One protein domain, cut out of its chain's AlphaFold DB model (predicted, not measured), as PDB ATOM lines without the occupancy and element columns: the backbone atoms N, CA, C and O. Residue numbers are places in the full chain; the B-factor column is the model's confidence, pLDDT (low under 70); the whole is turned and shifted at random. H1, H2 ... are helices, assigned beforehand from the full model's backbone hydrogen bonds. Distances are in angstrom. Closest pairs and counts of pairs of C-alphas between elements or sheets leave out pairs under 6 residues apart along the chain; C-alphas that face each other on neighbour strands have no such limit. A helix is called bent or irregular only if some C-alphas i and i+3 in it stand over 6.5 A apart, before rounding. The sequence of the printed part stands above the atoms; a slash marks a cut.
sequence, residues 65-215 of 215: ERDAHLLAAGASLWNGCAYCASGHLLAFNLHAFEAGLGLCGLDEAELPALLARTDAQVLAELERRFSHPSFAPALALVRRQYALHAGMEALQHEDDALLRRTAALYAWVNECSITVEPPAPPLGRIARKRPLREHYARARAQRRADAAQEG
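What this domain is: This is residues 65 to 215 of the 215 residues of an uncharacterized protein of Aggregicoccus sp. 17bor-14 (UniProt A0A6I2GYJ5). A compact body of helices is built round the hairpin of H1 and H2, with a second hairpin, H4 and H5, packed on H1 through H5. H6 crosses H1 at residues 71 to 76 of H1 and makes a corner with H5, where residues 144 to 149 of H5 meet residues 160 to 167 of H6; short H3 and H7 pack on H2, and the long H8 makes a corner with H2, residues 196 to 200 of H8 meeting residues 94 to 98 of H2, while residues 209 to 215, of which 209 to 214 belong to H8, stick out. You read 151 printed residues with eight named helices, H1 to H8 in order, and no named strand: the class is all helix. The radius of gyration of the C-alphas is 15.2 A, and the C-alphas span 45 by 34 by 29 A.

How they stand to each other: Begin with H1, residues 65 to 78, which forms a helical hairpin with H2, residues 82 to 98: they run opposite ways at a shallow tilt of 25 degrees, closest at the C-alphas of Ala 73 and Ala 85, 4.3 A. H2 is the hub, touching five helices. It forms a hairpin with H3, residues 108 to 115, closest at the C-alphas of Ser 86 and Glu 108, 5.6 A. Next look at H4, residues 119 to 129, and H5, residues 133 to 149, a hairpin closest at the C-alphas of Glu 127 and Leu 139, 6.9 A. H5 has a kink of 25 degrees near residue 140 and touches H1 at a tilt of 36 degrees, only just steep, closest at the C-alphas of Asp 67 and Ala 138, 5.6 A. H6, residues 160 to 177, touches H1 at a steep tilt of 63 degrees, with the C-alphas of Ala 75 and Ala 167 closest at 5.0 A. It is about perpendicular to H5, at 75 degrees, the C-alphas of Gln 145 and Leu 163 closest at 6.1 A. H7, residues 189 to 192, touches H2, with the C-alphas of Ala 91 and Ile 190 closest at 6.5 A. H8, residues 194 to 214, touches H2 with residues 196 to 200 alone, about perpendicular at 81 degrees, the C-alphas of Leu 94 and Tyr 200 closest at 7.0 A. In H1, H2, H4 and H8 every O i to N i+4 pair is within hydrogen-bond range; H3 has 2 of 4, H5 11 of 13 and H6 12 of 14, and H7 is too short for one.

Where its parts are: Find C-alpha 65 at (34.402, -1.816, -17.742); from there H1 runs 20.1 A. H2 measures 23.9 A, H5 24.7 A and H6 25.0 A. H3 and H5 are irregular: C-alphas 109 and 112 are 7.1 A apart, and C-alphas 134 and 137 are 7.6 A apart. H8 runs 30.7 A to C-alpha 214 at (31.068, 24.498, 4.851).

The domain as a whole: The C-alphas of Gln 156 and Gln 213 are the two farthest apart, 48.0 A. The printed part has no cut, and the link from H6 to H7, 11 residues, is long. The pLDDT is under 70 at residues 154 and 215.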
ATOM      1  N   GLU A  65      35.369  -1.511 -18.812       97.31
ATOM      2  CA  GLU A  65      34.402  -1.816 -17.742       97.31
ATOM      3  C   GLU A  65      33.893  -0.560 -17.020       97.31
ATOM      4  O   GLU A  65      32.688  -0.407 -16.824       97.31
ATOM      5  N   ARG A  66      34.788   0.386 -16.708       97.12
ATOM      6  CA  ARG A  66      34.420   1.667 -16.086       97.12
ATOM      7  C   ARG A  66      33.371   2.402 -16.923       97.12
ATOM      8  O   ARG A  66      32.298   2.719 -16.423       97.12
ATOM      9  N   ASP A  67      33.665   2.657 -18.193       97.50
ATOM     10  CA  ASP A  67      32.802   3.490 -19.036       97.50
ATOM     11  C   ASP A  67      31.514   2.742 -19.415       97.50
ATOM     12  O   ASP A  67      30.446   3.350 -19.479       97.50
ATOM     13  N   ALA A  68      31.569   1.409 -19.534       98.19
ATOM     14  CA  ALA A  68      30.381   0.568 -19.657       98.19
ATOM     15  C   ALA A  68      29.424   0.735 -18.462       98.19
ATOM     16  O   ALA A  68      28.213   0.844 -18.665       98.19
ATOM     17  N   HIS A  69      29.940   0.826 -17.229       97.94
ATOM     18  CA  HIS A  69      29.113   1.127 -16.057       97.94
ATOM     19  C   HIS A  69      28.473   2.519 -16.131       97.94
ATOM     20  O   HIS A  69      27.290   2.642 -15.817       97.94
ATOM     21  N   LEU A  70      29.184   3.554 -16.595       97.50
ATOM     22  CA  LEU A  70      28.580   4.885 -16.747       97.50
ATOM     23  C   LEU A  70      27.439   4.879 -17.775       97.50
ATOM     24  O   LEU A  70      26.388   5.472 -17.538       97.50
ATOM     25  N   LEU A  71      27.611   4.166 -18.889       97.94
ATOM     26  CA  LEU A  71      26.592   4.052 -19.938       97.94
ATOM     27  C   LEU A  71      25.385   3.218 -19.513       97.94
ATOM     28  O   LEU A  71      24.258   3.507 -19.916       97.94
ATOM     29  N   ALA A  72      25.607   2.195 -18.694       97.50
ATOM     30  CA  ALA A  72      24.540   1.434 -18.062       97.50
ATOM     31  C   ALA A  72      23.765   2.271 -17.031       97.50
ATOM     32  O   ALA A  72      22.536   2.201 -16.982       97.50
ATOM     33  N   ALA A  73      24.462   3.100 -16.244       96.56
ATOM     34  CA  ALA A  73      23.830   4.046 -15.329       96.56
ATOM     35  C   ALA A  73      22.988   5.076 -16.101       96.56
ATOM     36  O   ALA A  73      21.825   5.269 -15.763       96.56
ATOM     37  N   GLY A  74      23.530   5.652 -17.182       96.69
ATOM     38  CA  GLY A  74      22.801   6.542 -18.092       96.69
ATOM     39  C   GLY A  74      21.534   5.892 -18.652       96.69
ATOM     40  O   GLY A  74      20.442   6.419 -18.469       96.69
ATOM     41  N   ALA A  75      21.644   4.691 -19.227       96.44
ATOM     42  CA  ALA A  75      20.486   3.946 -19.726       96.44
ATOM     43  C   ALA A  75      19.439   3.675 -18.637       96.44
ATOM     44  O   ALA A  75      18.242   3.713 -18.908       96.44
ATOM     45  N   SER A  76      19.874   3.390 -17.410       95.25
ATOM     46  CA  SER A  76      18.968   3.160 -16.283       95.25
ATOM     47  C   SER A  76      18.237   4.441 -15.873       95.25
ATOM     48  O   SER A  76      17.042   4.377 -15.584       95.25
ATOM     49  N   LEU A  77      18.926   5.591 -15.898       94.88
ATOM     50  CA  LEU A  77      18.350   6.910 -15.622       94.88
ATOM     51  C   LEU A  77      17.260   7.270 -16.633       94.88
ATOM     52  O   LEU A  77      16.151   7.577 -16.214       94.88
ATOM     53  N   TRP A  78      17.534   7.137 -17.936       94.94
ATOM     54  CA  TRP A  78      16.564   7.453 -19.001       94.94
ATOM     55  C   TRP A  78      15.308   6.582 -18.959       94.94
ATOM     56  O   TRP A  78      14.254   6.960 -19.452       94.94
ATOM     57  N   ASN A  79      15.409   5.397 -18.362       91.75
ATOM     58  CA  ASN A  79      14.268   4.512 -18.179       91.75
ATOM     59  C   ASN A  79      13.640   4.637 -16.768       91.75
ATOM     60  O   ASN A  79      12.701   3.905 -16.453       91.75
ATOM     61  N   GLY A  80      14.154   5.514 -15.896       90.75
ATOM     62  CA  GLY A  80      13.600   5.787 -14.566       90.75
ATOM     63  C   GLY A  80      13.927   4.763 -13.469       90.75
ATOM     64  O   GLY A  80      13.206   4.690 -12.477       90.75
ATOM     65  N   CYS A  81      14.986   3.955 -13.602       91.50
ATOM     66  CA  CYS A  81      15.327   2.944 -12.593       91.50
ATOM     67  C   CYS A  81      16.436   3.380 -11.644       91.50
ATOM     68  O   CYS A  81      17.625   3.324 -11.966       91.50
ATOM     69  N   ALA A  82      16.027   3.707 -10.418       91.00
ATOM     70  CA  ALA A  82      16.929   4.054  -9.327       91.00
ATOM     71  C   ALA A  82      17.871   2.913  -8.928       91.00
ATOM     72  O   ALA A  82      19.052   3.163  -8.709       91.00
ATOM     73  N   TYR A  83      17.378   1.671  -8.867       92.06
ATOM     74  CA  TYR A  83      18.177   0.521  -8.436       92.06
ATOM     75  C   TYR A  83      19.362   0.269  -9.383       92.06
ATOM     76  O   TYR A  83      20.521   0.255  -8.970       92.06
ATOM     77  N   CYS A  84      19.099   0.124 -10.684       93.38
ATOM     78  CA  CYS A  84      20.152  -0.111 -11.670       93.38
ATOM     79  C   CYS A  84      21.060   1.109 -11.831       93.38
ATOM     80  O   CYS A  84      22.281   0.939 -11.882       93.38
ATOM     81  N   ALA A  85      20.495   2.324 -11.830       94.75
ATOM     82  CA  ALA A  85      21.291   3.545 -11.877       94.75
ATOM     83  C   ALA A  85      22.273   3.612 -10.698       94.75
ATOM     84  O   ALA A  85      23.456   3.866 -10.919       94.75
ATOM     85  N   SER A  86      21.834   3.304  -9.470       94.81
ATOM     86  CA  SER A  86      22.704   3.348  -8.288       94.81
ATOM     87  C   SER A  86      23.791   2.289  -8.318       94.81
ATOM     88  O   SER A  86      24.947   2.593  -8.037       94.81
ATOM     89  N   GLY A  87      23.451   1.059  -8.702       95.31
ATOM     90  CA  GLY A  87      24.421  -0.031  -8.743       95.31
ATOM     91  C   GLY A  87      25.497   0.175  -9.810       95.31
ATOM     92  O   GLY A  87      26.685  -0.046  -9.553       95.31
ATOM     93  N   HIS A  88      25.106   0.645 -10.999       97.00
ATOM     94  CA  HIS A  88      26.050   0.957 -12.069       97.00
ATOM     95  C   HIS A  88      26.865   2.223 -11.778       97.00
ATOM     96  O   HIS A  88      28.075   2.208 -11.998       97.00
ATOM     97  N   LEU A  89      26.262   3.276 -11.217       97.38
ATOM     98  CA  LEU A  89      26.999   4.482 -10.828       97.38
ATOM     99  C   LEU A  89      28.020   4.189  -9.721       97.38
ATOM    100  O   LEU A  89      29.161   4.641  -9.801       97.38
ATOM    101  N   LEU A  90      27.648   3.398  -8.711       97.44
ATOM    102  CA  LEU A  90      28.571   3.005  -7.650       97.44
ATOM    103  C   LEU A  90      29.735   2.171  -8.203       97.44
ATOM    104  O   LEU A  90      30.884   2.403  -7.832       97.44
ATOM    105  N   ALA A  91      29.468   1.240  -9.122       97.88
ATOM    106  CA  ALA A  91      30.516   0.474  -9.791       97.88
ATOM    107  C   ALA A  91      31.454   1.368 -10.620       97.88
ATOM    108  O   ALA A  91      32.675   1.264 -10.482       97.88
ATOM    109  N   PHE A  92      30.906   2.300 -11.406       97.94
ATOM    110  CA  PHE A  92      31.686   3.313 -12.123       97.94
ATOM    111  C   PHE A  92      32.586   4.110 -11.164       97.94
ATOM    112  O   PHE A  92      33.795   4.209 -11.388       97.94
ATOM    113  N   ASN A  93      32.019   4.614 -10.064       97.62
ATOM    114  CA  ASN A  93      32.743   5.388  -9.058       97.62
ATOM    115  C   ASN A  93      33.886   4.576  -8.427       97.62
ATOM    116  O   ASN A  93      34.978   5.107  -8.235       97.62
ATOM    117  N   LEU A  94      33.669   3.288  -8.145       98.25
ATOM    118  CA  LEU A  94      34.701   2.394  -7.613       98.25
ATOM    119  C   LEU A  94      35.837   2.157  -8.612       98.25
ATOM    120  O   LEU A  94      36.999   2.201  -8.215       98.25
ATOM    121  N   HIS A  95      35.528   1.949  -9.894       97.94
ATOM    122  CA  HIS A  95      36.550   1.811 -10.934       97.94
ATOM    123  C   HIS A  95      37.359   3.100 -11.125       97.94
ATOM    124  O   HIS A  95      38.580   3.048 -11.266       97.94
ATOM    125  N   ALA A  96      36.706   4.264 -11.108       96.62
ATOM    126  CA  ALA A  96      37.396   5.548 -11.188       96.62
ATOM    127  C   ALA A  96      38.297   5.792  -9.964       96.62
ATOM    128  O   ALA A  96      39.439   6.228 -10.115       96.62
ATOM    129  N   PHE A  97      37.809   5.455  -8.767       97.50
ATOM    130  CA  PHE A  97      38.566   5.570  -7.522       97.50
ATOM    131  C   PHE A  97      39.781   4.633  -7.503       97.50
ATOM    132  O   PHE A  97      40.879   5.059  -7.158       97.50
ATOM    133  N   GLU A  98      39.610   3.383  -7.942       97.62
ATOM    134  CA  GLU A  98      40.705   2.417  -8.099       97.62
ATOM    135  C   GLU A  98      41.763   2.893  -9.104       97.62
ATOM    136  O   GLU A  98      42.955   2.702  -8.874       97.62
ATOM    137  N   ALA A  99      41.344   3.569 -10.176       96.25
ATOM    138  CA  ALA A  99      42.239   4.166 -11.165       96.25
ATOM    139  C   ALA A  99      42.932   5.461 -10.687       96.25
ATOM    140  O   ALA A  99      43.642   6.093 -11.466       96.25
ATOM    141  N   GLY A 100      42.718   5.888  -9.436       95.38
ATOM    142  CA  GLY A 100      43.349   7.083  -8.871       95.38
ATOM    143  C   GLY A 100      42.728   8.407  -9.323       95.38
ATOM    144  O   GLY A 100      43.316   9.458  -9.094       95.38
ATOM    145  N   LEU A 101      41.531   8.393  -9.921       93.94
ATOM    146  CA  LEU A 101      40.819   9.610 -10.347       93.94
ATOM    147  C   LEU A 101      40.099  10.326  -9.191       93.94
ATOM    148  O   LEU A 101      39.422  11.330  -9.404       93.94
ATOM    149  N   GLY A 102      40.238   9.809  -7.969       92.25
ATOM    150  CA  GLY A 102      39.585  10.333  -6.778       92.25
ATOM    151  C   GLY A 102      38.086  10.035  -6.734       92.25
ATOM    152  O   GLY A 102      37.567   9.166  -7.439       92.25
ATOM    153  N   LEU A 103      37.385  10.735  -5.842       93.19
ATOM    154  CA  LEU A 103      35.931  10.650  -5.753       93.19
ATOM    155  C   LEU A 103      35.307  11.392  -6.933       93.19
ATOM    156  O   LEU A 103      35.495  12.598  -7.086       93.19
ATOM    157  N   CYS A 104      34.536  10.670  -7.737       90.50
ATOM    158  CA  CYS A 104      33.758  11.263  -8.815       90.50
ATOM    159  C   CYS A 104      32.736  12.272  -8.284       90.50
ATOM    160  O   CYS A 104      32.263  12.154  -7.148       90.50
ATOM    161  N   GLY A 105      32.356  13.229  -9.134       87.06
ATOM    162  CA  GLY A 105      31.437  14.298  -8.764       87.06
ATOM    163  C   GLY A 105      30.123  13.765  -8.203       87.06
ATOM    164  O   GLY A 105      29.759  14.133  -7.100       87.06
ATOM    165  N   LEU A 106      29.434  12.870  -8.904       94.06
ATOM    166  CA  LEU A 106      28.117  12.392  -8.476       94.06
ATOM    167  C   LEU A 106      28.213  11.298  -7.395       94.06
ATOM    168  O   LEU A 106      28.833  10.251  -7.612       94.06
ATOM    169  N   ASP A 107      27.600  11.553  -6.241       93.25
ATOM    170  CA  ASP A 107      27.373  10.582  -5.171       93.25
ATOM    171  C   ASP A 107      26.097   9.776  -5.478       93.25
ATOM    172  O   ASP A 107      25.081  10.295  -5.938       93.25
ATOM    173  N   GLU A 108      26.163   8.471  -5.256       91.81
ATOM    174  CA  GLU A 108      25.069   7.525  -5.442       91.81
ATOM    175  C   GLU A 108      23.822   7.858  -4.609       91.81
ATOM    176  O   GLU A 108      22.706   7.579  -5.046       91.81
ATOM    177  N   ALA A 109      23.992   8.493  -3.447       90.00
ATOM    178  CA  ALA A 109      22.899   8.943  -2.593       90.00
ATOM    179  C   ALA A 109      22.125  10.131  -3.190       90.00
ATOM    180  O   ALA A 109      20.994  10.389  -2.782       90.00
ATOM    181  N   GLU A 110      22.694  10.840  -4.174       92.56
ATOM    182  CA  GLU A 110      22.044  11.961  -4.867       92.56
ATOM    183  C   GLU A 110      21.066  11.483  -5.962       92.56
ATOM    184  O   GLU A 110      20.268  12.271  -6.476       92.56
ATOM    185  N   LEU A 111      21.089  10.192  -6.322       91.56
ATOM    186  CA  LEU A 111      20.301   9.652  -7.435       91.56
ATOM    187  C   LEU A 111      18.780   9.804  -7.304       91.56
ATOM    188  O   LEU A 111      18.164  10.143  -8.314       91.56
ATOM    189  N   PRO A 112      18.143   9.601  -6.134       90.31
ATOM    190  CA  PRO A 112      16.704   9.829  -6.008       90.31
ATOM    191  C   PRO A 112      16.304  11.269  -6.354       90.31
ATOM    192  O   PRO A 112      15.320  11.487  -7.054       90.31
ATOM    193  N   ALA A 113      17.102  12.255  -5.926       92.75
ATOM    194  CA  ALA A 113      16.868  13.658  -6.256       92.75
ATOM    195  C   ALA A 113      17.134  13.956  -7.739       92.75
ATOM    196  O   ALA A 113      16.460  14.799  -8.328       92.75
ATOM    197  N   LEU A 114      18.100  13.262  -8.349       94.06
ATOM    198  CA  LEU A 114      18.383  13.370  -9.777       94.06
ATOM    199  C   LEU A 114      17.226  12.822 -10.625       94.06
ATOM    200  O   LEU A 114      16.810  13.481 -11.570       94.06
ATOM    201  N   LEU A 115      16.661  11.670 -10.254       91.50
ATOM    202  CA  LEU A 115      15.532  11.030 -10.946       91.50
ATOM    203  C   LEU A 115      14.211  11.799 -10.842       91.50
ATOM    204  O   LEU A 115      13.306  11.568 -11.635       91.50
ATOM    205  N   ALA A 116      14.094  12.725  -9.890       93.44
ATOM    206  CA  ALA A 116      12.956  13.637  -9.811       93.44
ATOM    207  C   ALA A 116      13.028  14.787 -10.841       93.44
ATOM    208  O   ALA A 116      12.102  15.594 -10.924       93.44
ATOM    209  N   ARG A 117      14.129  14.903 -11.596       96.31
ATOM    210  CA  ARG A 117      14.333  15.933 -12.623       96.31
ATOM    211  C   ARG A 117      13.943  15.418 -14.010       96.31
ATOM    212  O   ARG A 117      13.820  14.222 -14.238       96.31
ATOM    213  N   THR A 118      13.797  16.339 -14.960       96.88
ATOM    214  CA  THR A 118      13.661  15.988 -16.386       96.88
ATOM    215  C   THR A 118      14.970  15.427 -16.944       96.88
ATOM    216  O   THR A 118      16.047  15.815 -16.487       96.88
ATOM    217  N   ASP A 119      14.912  14.604 -17.991       97.06
ATOM    218  CA  ASP A 119      16.118  14.012 -18.594       97.06
ATOM    219  C   ASP A 119      17.144  15.058 -19.050       97.06
ATOM    220  O   ASP A 119      18.347  14.871 -18.881       97.06
ATOM    221  N   ALA A 120      16.686  16.202 -19.568       97.38
ATOM    222  CA  ALA A 120      17.565  17.308 -19.948       97.38
ATOM    223  C   ALA A 120      18.316  17.888 -18.735       97.38
ATOM    224  O   ALA A 120      19.513  18.169 -18.810       97.38
ATOM    225  N   GLN A 121      17.631  18.037 -17.597       98.00
ATOM    226  CA  GLN A 121      18.247  18.481 -16.343       98.00
ATOM    227  C   GLN A 121      19.185  17.419 -15.762       98.00
ATOM    228  O   GLN A 121      20.214  17.773 -15.188       98.00
ATOM    229  N   VAL A 122      18.849  16.134 -15.908       97.69
ATOM    230  CA  VAL A 122      19.734  15.026 -15.535       97.69
ATOM    231  C   VAL A 122      21.007  15.070 -16.373       97.69
ATOM    232  O   VAL A 122      22.094  15.057 -15.805       97.69
ATOM    233  N   LEU A 123      20.903  15.195 -17.701       98.00
ATOM    234  CA  LEU A 123      22.073  15.287 -18.572       98.00
ATOM    235  C   LEU A 123      22.958  16.484 -18.207       98.00
ATOM    236  O   LEU A 123      24.159  16.302 -18.026       98.00
ATOM    237  N   ALA A 124      22.378  17.676 -18.039       97.94
ATOM    238  CA  ALA A 124      23.131  18.871 -17.657       97.94
ATOM    239  C   ALA A 124      23.882  18.681 -16.324       97.94
ATOM    240  O   ALA A 124      25.024  19.120 -16.165       97.94
ATOM    241  N   GLU A 125      23.270  17.985 -15.362       97.44
ATOM    242  CA  GLU A 125      23.917  17.639 -14.098       97.44
ATOM    243  C   GLU A 125      25.075  16.652 -14.305       97.44
ATOM    244  O   GLU A 125      26.168  16.875 -13.785       97.44
ATOM    245  N   LEU A 126      24.883  15.597 -15.104       96.75
ATOM    246  CA  LEU A 126      25.952  14.651 -15.437       96.75
ATOM    247  C   LEU A 126      27.133  15.374 -16.100       96.75
ATOM    248  O   LEU A 126      28.278  15.179 -15.697       96.75
ATOM    249  N   GLU A 127      26.876  16.268 -17.053       96.94
ATOM    250  CA  GLU A 127      27.925  17.050 -17.714       96.94
ATOM    251  C   GLU A 127      28.712  17.925 -16.739       96.94
ATOM    252  O   GLU A 127      29.941  17.999 -16.811       96.94
ATOM    253  N   ARG A 128      28.011  18.552 -15.792       96.75
ATOM    254  CA  ARG A 128      28.625  19.373 -14.751       96.75
ATOM    255  C   ARG A 128      29.491  18.538 -13.804       96.75
ATOM    256  O   ARG A 128      30.600  18.954 -13.465       96.75
ATOM    257  N   ARG A 129      28.997  17.376 -13.359       95.00
ATOM    258  CA  ARG A 129      29.677  16.502 -12.377       95.00
ATOM    259  C   ARG A 129      30.813  15.682 -12.978       95.00
ATOM    260  O   ARG A 129      31.741  15.329 -12.250       95.00
ATOM    261  N   PHE A 130      30.765  15.410 -14.279       94.06
ATOM    262  CA  PHE A 130      31.772  14.648 -15.020       94.06
ATOM    263  C   PHE A 130      32.582  15.526 -15.983       94.06
ATOM    264  O   PHE A 130      33.024  15.066 -17.032       94.06
ATOM    265  N   SER A 131      32.825  16.785 -15.611       91.69
ATOM    266  CA  SER A 131      33.579  17.753 -16.421       91.69
ATOM    267  C   SER A 131      35.088  17.481 -16.500       91.69
ATOM    268  O   SER A 131      35.777  18.063 -17.337       91.69
ATOM    269  N   HIS A 132      35.622  16.591 -15.655       91.31
ATOM    270  CA  HIS A 132      37.038  16.228 -15.685       91.31
ATOM    271  C   HIS A 132      37.412  15.565 -17.030       91.31
ATOM    272  O   HIS A 132      36.708  14.646 -17.461       91.31
ATOM    273  N   PRO A 133      38.545  15.929 -17.670       94.31
ATOM    274  CA  PRO A 133      38.922  15.418 -18.995       94.31
ATOM    275  C   PRO A 133      38.938  13.888 -19.121       94.31
ATOM    276  O   PRO A 133      38.542  13.350 -20.152       94.31
ATOM    277  N   SER A 134      39.314  13.169 -18.057       94.38
ATOM    278  CA  SER A 134      39.313  11.693 -18.022       94.38
ATOM    279  C   SER A 134      37.940  11.039 -18.232       94.38
ATOM    280  O   SER A 134      37.891   9.832 -18.477       94.38
ATOM    281  N   PHE A 135      36.842  11.796 -18.115       95.12
ATOM    282  CA  PHE A 135      35.472  11.317 -18.333       95.12
ATOM    283  C   PHE A 135      34.866  11.797 -19.655       95.12
ATOM    284  O   PHE A 135      33.785  11.342 -20.022       95.12
ATOM    285  N   ALA A 136      35.547  12.679 -20.395       96.00
ATOM    286  CA  ALA A 136      34.997  13.288 -21.604       96.00
ATOM    287  C   ALA A 136      34.556  12.266 -22.678       96.00
ATOM    288  O   ALA A 136      33.460  12.444 -23.215       96.00
ATOM    289  N   PRO A 137      35.309  11.179 -22.967       95.62
ATOM    290  CA  PRO A 137      34.867  10.170 -23.934       95.62
ATOM    291  C   PRO A 137      33.570   9.466 -23.511       95.62
ATOM    292  O   PRO A 137      32.627   9.368 -24.293       95.62
ATOM    293  N   ALA A 138      33.482   9.040 -22.249       96.00
ATOM    294  CA  ALA A 138      32.296   8.371 -21.723       96.00
ATOM    295  C   ALA A 138      31.087   9.322 -21.665       96.00
ATOM    296  O   ALA A 138      29.976   8.942 -22.025       96.00
ATOM    297  N   LEU A 139      31.303  10.588 -21.289       96.88
ATOM    298  CA  LEU A 139      30.257  11.609 -21.267       96.88
ATOM    299  C   LEU A 139      29.726  11.928 -22.676       96.88
ATOM    300  O   LEU A 139      28.525  12.136 -22.841       96.88
ATOM    301  N   ALA A 140      30.579  11.917 -23.706       96.94
ATOM    302  CA  ALA A 140      30.135  12.047 -25.095       96.94
ATOM    303  C   ALA A 140      29.188  10.905 -25.507       96.94
ATOM    304  O   ALA A 140      28.169  11.152 -26.154       96.94
ATOM    305  N   LEU A 141      29.468   9.677 -25.067       97.38
ATOM    306  CA  LEU A 141      28.592   8.528 -25.297       97.38
ATOM    307  C   LEU A 141      27.279   8.626 -24.498       97.38
ATOM    308  O   LEU A 141      26.226   8.285 -25.030       97.38
ATOM    309  N   VAL A 142      27.300   9.160 -23.270       97.38
ATOM    310  CA  VAL A 142      26.077   9.433 -22.484       97.38
ATOM    311  C   VAL A 142      25.197  10.482 -23.172       97.38
ATOM    312  O   VAL A 142      23.994  10.269 -23.312       97.38
ATOM    313  N   ARG A 143      25.778  11.581 -23.676       97.00
ATOM    314  CA  ARG A 143      25.052  12.576 -24.492       97.00
ATOM    315  C   ARG A 143      24.422  11.933 -25.717       97.00
ATOM    316  O   ARG A 143      23.269  12.206 -26.041       97.00
ATOM    317  N   ARG A 144      25.178  11.064 -26.396       96.56
ATOM    318  CA  ARG A 144      24.679  10.346 -27.566       96.56
ATOM    319  C   ARG A 144      23.519   9.423 -27.201       96.56
ATOM    320  O   ARG A 144      22.512   9.417 -27.899       96.56
ATOM    321  N   GLN A 145      23.630   8.697 -26.093       96.38
ATOM    322  CA  GLN A 145      22.573   7.840 -25.569       96.38
ATOM    323  C   GLN A 145      21.302   8.634 -25.228       96.38
ATOM    324  O   GLN A 145      20.212   8.190 -25.580       96.38
ATOM    325  N   TYR A 146      21.435   9.819 -24.622       96.56
ATOM    326  CA  TYR A 146      20.312  10.733 -24.391       96.56
ATOM    327  C   TYR A 146      19.665  11.198 -25.703       96.56
ATOM    328  O   TYR A 146      18.448  11.137 -25.839       96.56
ATOM    329  N   ALA A 147      20.459  11.605 -26.701       96.00
ATOM    330  CA  ALA A 147      19.926  12.026 -27.997       96.00
ATOM    331  C   ALA A 147      19.131  10.907 -28.697       96.00
ATOM    332  O   ALA A 147      18.071  11.177 -29.258       96.00
ATOM    333  N   LEU A 148      19.609   9.659 -28.618       95.19
ATOM    334  CA  LEU A 148      18.894   8.477 -29.117       95.19
ATOM    335  C   LEU A 148      17.591   8.228 -28.342       95.19
ATOM    336  O   LEU A 148      16.572   7.913 -28.946       95.19
ATOM    337  N   HIS A 149      17.614   8.375 -27.014       94.19
ATOM    338  CA  HIS A 149      16.428   8.222 -26.167       94.19
ATOM    339  C   HIS A 149      15.357   9.284 -26.469       94.19
ATOM    340  O   HIS A 149      14.181   8.959 -26.600       94.19
ATOM    341  N   ALA A 150      15.772  10.538 -26.648       94.62
ATOM    342  CA  ALA A 150      14.891  11.668 -26.921       94.62
ATOM    343  C   ALA A 150      14.445  11.780 -28.396       94.62
ATOM    344  O   ALA A 150      13.730  12.717 -28.748       94.62
ATOM    345  N   GLY A 151      14.892  10.877 -29.281       93.38
ATOM    346  CA  GLY A 151      14.579  10.923 -30.714       93.38
ATOM    347  C   GLY A 151      15.205  12.108 -31.465       93.38
ATOM    348  O   GLY A 151      14.714  12.495 -32.522       93.38
ATOM    349  N   MET A 152      16.289  12.693 -30.947       90.31
ATOM    350  CA  MET A 152      16.963  13.881 -31.504       90.31
ATOM    351  C   MET A 152      18.080  13.520 -32.498       90.31
ATOM    352  O   MET A 152      19.186  14.065 -32.476       90.31
ATOM    353  N   GLU A 153      17.828  12.542 -33.356       82.56
ATOM    354  CA  GLU A 153      18.855  11.917 -34.187       82.56
ATOM    355  C   GLU A 153      19.131  12.740 -35.453       82.56
ATOM    356  O   GLU A 153      18.340  12.734 -36.389       82.56
ATOM    357  N   ALA A 154      20.271  13.439 -35.502       69.00
ATOM    358  CA  ALA A 154      20.657  14.225 -36.682       69.00
ATOM    359  C   ALA A 154      21.492  13.433 -37.707       69.00
ATOM    360  O   ALA A 154      21.339  13.617 -38.910       69.00
ATOM    361  N   LEU A 155      22.388  12.556 -37.238       79.19
ATOM    362  CA  LEU A 155      23.296  11.738 -38.053       79.19
ATOM    363  C   LEU A 155      23.529  10.396 -37.361       79.19
ATOM    364  O   LEU A 155      23.541  10.359 -36.130       79.19
ATOM    365  N   GLN A 156      23.742   9.322 -38.126       83.88
ATOM    366  CA  GLN A 156      24.127   8.011 -37.587       83.88
ATOM    367  C   GLN A 156      25.559   8.040 -37.036       83.88
ATOM    368  O   GLN A 156      26.459   8.605 -37.655       83.88
ATOM    369  N   HIS A 157      25.764   7.413 -35.879       90.06
ATOM    370  CA  HIS A 157      27.066   7.224 -35.241       90.06
ATOM    371  C   HIS A 157      27.387   5.726 -35.156       90.06
ATOM    372  O   HIS A 157      26.486   4.909 -34.961       90.06
ATOM    373  N   GLU A 158      28.665   5.350 -35.275       93.25
ATOM    374  CA  GLU A 158      29.089   3.936 -35.318       93.25
ATOM    375  C   GLU A 158      28.628   3.126 -34.094       93.25
ATOM    376  O   GLU A 158      28.255   1.959 -34.201       93.25
ATOM    377  N   ASP A 159      28.578   3.780 -32.936       95.81
ATOM    378  CA  ASP A 159      28.201   3.171 -31.662       95.81
ATOM    379  C   ASP A 159      26.678   3.103 -31.414       95.81
ATOM    380  O   ASP A 159      26.245   2.486 -30.436       95.81
ATOM    381  N   ASP A 160      25.839   3.689 -32.279       96.06
ATOM    382  CA  ASP A 160      24.386   3.788 -32.051       96.06
ATOM    383  C   ASP A 160      23.724   2.430 -31.843       96.06
ATOM    384  O   ASP A 160      22.864   2.272 -30.976       96.06
ATOM    385  N   ALA A 161      24.125   1.432 -32.632       95.88
ATOM    386  CA  ALA A 161      23.547   0.097 -32.555       95.88
ATOM    387  C   ALA A 161      23.772  -0.537 -31.174       95.88
ATOM    388  O   ALA A 161      22.869  -1.177 -30.629       95.88
ATOM    389  N   LEU A 162      24.958  -0.343 -30.586       97.38
ATOM    390  CA  LEU A 162      25.260  -0.861 -29.257       97.38
ATOM    391  C   LEU A 162      24.568  -0.028 -28.173       97.38
ATOM    392  O   LEU A 162      23.937  -0.612 -27.297       97.38
ATOM    393  N   LEU A 163      24.577   1.304 -28.280       96.88
ATOM    394  CA  LEU A 163      23.891   2.193 -27.332       96.88
ATOM    395  C   LEU A 163      22.381   1.919 -27.256       96.88
ATOM    396  O   LEU A 163      21.825   1.869 -26.157       96.88
ATOM    397  N   ARG A 164      21.716   1.675 -28.392       95.56
ATOM    398  CA  ARG A 164      20.296   1.282 -28.419       95.56
ATOM    399  C   ARG A 164      20.056  -0.063 -27.751       95.56
ATOM    400  O   ARG A 164      19.076  -0.217 -27.030       95.56
ATOM    401  N   ARG A 165      20.944  -1.039 -27.963       96.19
ATOM    402  CA  ARG A 165      20.844  -2.351 -27.305       96.19
ATOM    403  C   ARG A 165      21.055  -2.247 -25.798       96.19
ATOM    404  O   ARG A 165      20.336  -2.910 -25.059       96.19
ATOM    405  N   THR A 166      21.966  -1.387 -25.346       95.38
ATOM    406  CA  THR A 166      22.116  -1.039 -23.929       95.38
ATOM    407  C   THR A 166      20.828  -0.421 -23.387       95.38
ATOM    408  O   THR A 166      20.298  -0.903 -22.393       95.38
ATOM    409  N   ALA A 167      20.268   0.592 -24.056       93.81
ATOM    410  CA  ALA A 167      19.026   1.231 -23.620       93.81
ATOM    411  C   ALA A 167      17.851   0.240 -23.542       93.81
ATOM    412  O   ALA A 167      17.138   0.220 -22.542       93.81
ATOM    413  N   ALA A 168      17.696  -0.625 -24.549       92.38
ATOM    414  CA  ALA A 168      16.660  -1.655 -24.583       92.38
ATOM    415  C   ALA A 168      16.825  -2.700 -23.469       92.38
ATOM    416  O   ALA A 168      15.837  -3.126 -22.873       92.38
ATOM    417  N   LEU A 169      18.066  -3.095 -23.160       91.62
ATOM    418  CA  LEU A 169      18.352  -3.999 -22.049       91.62
ATOM    419  C   LEU A 169      17.851  -3.416 -20.722       91.62
ATOM    420  O   LEU A 169      17.156  -4.104 -19.980       91.62
ATOM    421  N   TYR A 170      18.177  -2.156 -20.428       90.31
ATOM    422  CA  TYR A 170      17.771  -1.538 -19.163       90.31
ATOM    423  C   TYR A 170      16.288  -1.160 -19.134       90.31
ATOM    424  O   TYR A 170      15.675  -1.284 -18.082       90.31
ATOM    425  N   ALA A 171      15.670  -0.828 -20.271       88.19
ATOM    426  CA  ALA A 171      14.217  -0.668 -20.350       88.19
ATOM    427  C   ALA A 171      13.484  -1.951 -19.918       88.19
ATOM    428  O   ALA A 171      12.548  -1.892 -19.127       88.19
ATOM    429  N   TRP A 172      13.967  -3.116 -20.362       85.31
ATOM    430  CA  TRP A 172      13.424  -4.411 -19.947       85.31
ATOM    431  C   TRP A 172      13.640  -4.681 -18.453       85.31
ATOM    432  O   TRP A 172      12.736  -5.142 -17.760       85.31
ATOM    433  N   VAL A 173      14.837  -4.384 -17.933       82.44
ATOM    434  CA  VAL A 173      15.158  -4.604 -16.511       82.44
ATOM    435  C   VAL A 173      14.246  -3.784 -15.604       82.44
ATOM    436  O   VAL A 173      13.826  -4.284 -14.559       82.44
ATOM    437  N   ASN A 174      13.879  -2.576 -16.031       79.31
ATOM    438  CA  ASN A 174      13.037  -1.669 -15.260       79.31
ATOM    439  C   ASN A 174      11.649  -2.228 -14.951       79.31
ATOM    440  O   ASN A 174      11.119  -1.957 -13.874       79.31
ATOM    441  N   GLU A 175      11.099  -3.064 -15.833       77.62
ATOM    442  CA  GLU A 175       9.820  -3.743 -15.597       77.62
ATOM    443  C   GLU A 175       9.867  -4.652 -14.357       77.62
ATOM    444  O   GLU A 175       8.848  -4.861 -13.703       77.62
ATOM    445  N   CYS A 176      11.048  -5.174 -14.012       75.81
ATOM    446  CA  CYS A 176      11.246  -6.076 -12.875       75.81
ATOM    447  C   CYS A 176      11.918  -5.411 -11.679       75.81
ATOM    448  O   CYS A 176      11.662  -5.797 -10.543       75.81
ATOM    449  N   SER A 177      12.787  -4.426 -11.897       74.81
ATOM    450  CA  SER A 177      13.498  -3.764 -10.805       74.81
ATOM    451  C   SER A 177      12.635  -2.753 -10.052       74.81
ATOM    452  O   SER A 177      13.045  -2.288  -8.996       74.81
ATOM    453  N   ILE A 178      11.434  -2.424 -10.543       73.25
ATOM    454  CA  ILE A 178      10.479  -1.574  -9.816       73.25
ATOM    455  C   ILE A 178      10.040  -2.186  -8.473       73.25
ATOM    456  O   ILE A 178       9.567  -1.476  -7.593       73.25
ATOM    457  N   THR A 179      10.210  -3.500  -8.292       79.69
ATOM    458  CA  THR A 179       9.841  -4.199  -7.054       79.69
ATOM    459  C   THR A 179      10.937  -4.187  -5.990       79.69
ATOM    460  O   THR A 179      10.764  -4.823  -4.952       79.69
ATOM    461  N   VAL A 180      12.084  -3.550  -6.250       83.94
ATOM    462  CA  VAL A 180      13.212  -3.498  -5.312       83.94
ATOM    463  C   VAL A 180      13.589  -2.059  -4.989       83.94
ATOM    464  O   VAL A 180      13.627  -1.192  -5.861       83.94
ATOM    465  N   GLU A 181      13.875  -1.805  -3.716       84.50
ATOM    466  CA  GLU A 181      14.261  -0.477  -3.252       84.50
ATOM    467  C   GLU A 181      15.757  -0.223  -3.512       84.50
ATOM    468  O   GLU A 181      16.586  -1.109  -3.280       84.50
ATOM    469  N   PRO A 182      16.140   0.970  -4.000       84.31
ATOM    470  CA  PRO A 182      17.537   1.388  -4.026       84.31
ATOM    471  C   PRO A 182      18.073   1.626  -2.594       84.31
ATOM    472  O   PRO A 182      17.295   1.927  -1.689       84.31
ATOM    473  N   PRO A 183      19.401   1.587  -2.381       88.12
ATOM    474  CA  PRO A 183      20.437   1.419  -3.395       88.12
ATOM    475  C   PRO A 183      20.753  -0.051  -3.697       88.12
ATOM    476  O   PRO A 183      20.828  -0.893  -2.806       88.12
ATOM    477  N   ALA A 184      21.043  -0.338  -4.964       90.06
ATOM    478  CA  ALA A 184      21.682  -1.590  -5.358       90.06
ATOM    479  C   ALA A 184      23.138  -1.679  -4.855       90.06
ATOM    480  O   ALA A 184      23.812  -0.647  -4.724       90.06
ATOM    481  N   PRO A 185      23.681  -2.897  -4.655       91.81
ATOM    482  CA  PRO A 185      25.124  -3.083  -4.523       91.81
ATOM    483  C   PRO A 185      25.853  -2.604  -5.794       91.81
ATOM    484  O   PRO A 185      25.232  -2.492  -6.856       91.81
ATOM    485  N   PRO A 186      27.179  -2.357  -5.740       94.81
ATOM    486  CA  PRO A 186      27.936  -2.134  -6.966       94.81
ATOM    487  C   PRO A 186      27.785  -3.347  -7.878       94.81
ATOM    488  O   PRO A 186      27.939  -4.482  -7.427       94.81
ATOM    489  N   LEU A 187      27.473  -3.101  -9.144       93.62
ATOM    490  CA  LEU A 187      27.278  -4.160 -10.130       93.62
ATOM    491  C   LEU A 187      28.614  -4.551 -10.775       93.62
ATOM    492  O   LEU A 187      29.542  -3.749 -10.825       93.62
ATOM    493  N   GLY A 188      28.712  -5.783 -11.269       93.12
ATOM    494  CA  GLY A 188      29.951  -6.359 -11.803       93.12
ATOM    495  C   GLY A 188      30.968  -6.810 -10.743       93.12
ATOM    496  O   GLY A 188      30.774  -6.681  -9.530       93.12
ATOM    497  N   ARG A 189      32.109  -7.333 -11.210       94.06
ATOM    498  CA  ARG A 189      33.131  -7.994 -10.372       94.06
ATOM    499  C   ARG A 189      33.789  -7.071  -9.351       94.06
ATOM    500  O   ARG A 189      34.358  -7.555  -8.367       94.06
ATOM    501  N   ILE A 190      33.705  -5.754  -9.549       96.19
ATOM    502  CA  ILE A 190      34.199  -4.750  -8.601       96.19
ATOM    503  C   ILE A 190      33.550  -4.900  -7.215       96.19
ATOM    504  O   ILE A 190      34.187  -4.607  -6.199       96.19
ATOM    505  N   ALA A 191      32.342  -5.472  -7.130       95.69
ATOM    506  CA  ALA A 191      31.673  -5.764  -5.863       95.69
ATOM    507  C   ALA A 191      32.468  -6.722  -4.960       95.69
ATOM    508  O   ALA A 191      32.386  -6.659  -3.728       95.69
ATOM    509  N   ARG A 192      33.318  -7.576  -5.539       96.19
ATOM    510  CA  ARG A 192      34.172  -8.501  -4.779       96.19
ATOM    511  C   ARG A 192      35.331  -7.804  -4.075       96.19
ATOM    512  O   ARG A 192      35.878  -8.358  -3.122       96.19
ATOM    513  N   LYS A 193      35.697  -6.586  -4.481       96.69
ATOM    514  CA  LYS A 193      36.830  -5.841  -3.914       96.69
ATOM    515  C   LYS A 193      36.440  -5.153  -2.607       96.69
ATOM    516  O   LYS A 193      36.349  -3.932  -2.523       96.69
ATOM    517  N   ARG A 194      36.187  -5.943  -1.562       95.81
ATOM    518  CA  ARG A 194      35.772  -5.437  -0.243       95.81
ATOM    519  C   ARG A 194      36.699  -4.336   0.315       95.81
ATOM    520  O   ARG A 194      36.154  -3.298   0.683       95.81
ATOM    521  N   PRO A 195      38.044  -4.468   0.302       97.94
ATOM    522  CA  PRO A 195      38.921  -3.408   0.811       97.94
ATOM    523  C   PRO A 195      38.769  -2.077   0.057       97.94
ATOM    524  O   PRO A 195      38.745  -1.015   0.675       97.94
ATOM    525  N   LEU A 196      38.603  -2.136  -1.271       97.94
ATOM    526  CA  LEU A 196      38.361  -0.958  -2.108       97.94
ATOM    527  C   LEU A 196      37.037  -0.283  -1.737       97.94
ATOM    528  O   LEU A 196      37.001   0.930  -1.554       97.94
ATOM    529  N   ARG A 197      35.961  -1.064  -1.586       97.12
ATOM    530  CA  ARG A 197      34.637  -0.540  -1.218       97.12
ATOM    531  C   ARG A 197      34.642   0.131   0.147       97.12
ATOM    532  O   ARG A 197      34.077   1.207   0.296       97.12
ATOM    533  N   GLU A 198      35.301  -0.477   1.127       97.81
ATOM    534  CA  GLU A 198      35.434   0.101   2.467       97.81
ATOM    535  C   GLU A 198      36.252   1.399   2.442       97.81
ATOM    536  O   GLU A 198      35.889   2.367   3.108       97.81
ATOM    537  N   HIS A 199      37.330   1.452   1.652       98.19
ATOM    538  CA  HIS A 199      38.113   2.674   1.469       98.19
ATOM    539  C   HIS A 199      37.287   3.778   0.793       98.19
ATOM    540  O   HIS A 199      37.208   4.887   1.320       98.19
ATOM    541  N   TYR A 200      36.612   3.464  -0.312       98.06
ATOM    542  CA  TYR A 200      35.725   4.395  -1.007       98.06
ATOM    543  C   TYR A 200      34.615   4.924  -0.086       98.06
ATOM    544  O   TYR A 200      34.382   6.129  -0.034       98.06
ATOM    545  N   ALA A 201      33.971   4.048   0.694       97.12
ATOM    546  CA  ALA A 201      32.906   4.433   1.616       97.12
ATOM    547  C   ALA A 201      33.397   5.411   2.695       97.12
ATOM    548  O   ALA A 201      32.724   6.404   2.969       97.12
ATOM    549  N   ARG A 202      34.591   5.181   3.265       98.00
ATOM    550  CA  ARG A 202      35.215   6.127   4.208       98.00
ATOM    551  C   ARG A 202      35.518   7.469   3.547       98.00
ATOM    552  O   ARG A 202      35.197   8.505   4.120       98.00
ATOM    553  N   ALA A 203      36.079   7.455   2.339       97.62
ATOM    554  CA  ALA A 203      36.379   8.677   1.598       97.62
ATOM    555  C   ALA A 203      35.104   9.488   1.290       97.62
ATOM    556  O   ALA A 203      35.088  10.705   1.473       97.62
ATOM    557  N   ARG A 204      34.009   8.826   0.888       96.19
ATOM    558  CA  ARG A 204      32.699   9.469   0.689       96.19
ATOM    559  C   ARG A 204      32.121  10.034   1.979       96.19
ATOM    560  O   ARG A 204      31.643  11.163   1.976       96.19
ATOM    561  N   ALA A 205      32.174   9.276   3.073       95.94
ATOM    562  CA  ALA A 205      31.701   9.743   4.373       95.94
ATOM    563  C   ALA A 205      32.446  11.007   4.822       95.94
ATOM    564  O   ALA A 205      31.798  11.970   5.223       95.94
ATOM    565  N   GLN A 206      33.774  11.035   4.667       96.19
ATOM    566  CA  GLN A 206      34.575  12.220   4.967       96.19
ATOM    567  C   GLN A 206      34.153  13.414   4.104       96.19
ATOM    568  O   GLN A 206      33.832  14.464   4.641       96.19
ATOM    569  N   ARG A 207      34.040  13.233   2.779       94.81
ATOM    570  CA  ARG A 207      33.619  14.311   1.869       94.81
ATOM    571  C   ARG A 207      32.252  14.898   2.244       94.81
ATOM    572  O   ARG A 207      32.059  16.103   2.116       94.81
ATOM    573  N   ARG A 208      31.305  14.056   2.673       93.88
ATOM    574  CA  ARG A 208      29.978  14.498   3.132       93.88
ATOM    575  C   ARG A 208      30.057  15.278   4.446       93.88
ATOM    576  O   ARG A 208      29.344  16.263   4.591       93.88
ATOM    577  N   ALA A 209      30.920  14.858   5.371       94.56
ATOM    578  CA  ALA A 209      31.152  15.577   6.620       94.56
ATOM    579  C   ALA A 209      31.778  16.958   6.373       94.56
ATOM    580  O   ALA A 209      31.299  17.935   6.940       94.56
ATOM    581  N   ASP A 210      32.773  17.045   5.486       93.69
ATOM    582  CA  ASP A 210      33.422  18.312   5.124       93.69
ATOM    583  C   ASP A 210      32.403  19.290   4.511       93.69
ATOM    584  O   ASP A 210      32.270  20.424   4.959       93.69
ATOM    585  N   ALA A 211      31.594  18.821   3.552       90.44
ATOM    586  CA  ALA A 211      30.572  19.644   2.903       90.44
ATOM    587  C   ALA A 211      29.486  20.151   3.872       90.44
ATOM    588  O   ALA A 211      28.926  21.220   3.658       90.44
ATOM    589  N   ALA A 212      29.185  19.398   4.935       91.25
ATOM    590  CA  ALA A 212      28.222  19.802   5.961       91.25
ATOM    591  C   ALA A 212      28.779  20.844   6.948       91.25
ATOM    592  O   ALA A 212      28.002  21.447   7.679       91.25
ATOM    593  N   GLN A 213      30.100  21.031   7.009       89.56
ATOM    594  CA  GLN A 213      30.738  22.069   7.829       89.56
ATOM    595  C   GLN A 213      30.913  23.391   7.070       89.56
ATOM    596  O   GLN A 213      31.073  24.437   7.693       89.56
ATOM    597  N   GLU A 214      30.905  23.339   5.737       83.69
ATOM    598  CA  GLU A 214      31.068  24.498   4.851       83.69
ATOM    599  C   GLU A 214      29.749  25.232   4.540       83.69
ATOM    600  O   GLU A 214      29.793  26.345   4.010       83.69
ATOM    601  N   GLY A 215      28.595  24.620   4.833       69.31
ATOM    602  CA  GLY A 215      27.253  25.164   4.581       69.31
ATOM    603  C   GLY A 215      26.534  25.589   5.849       69.31
ATOM    604  O   GLY A 215      25.839  26.627   5.787       69.31
TER     605      GLY A 215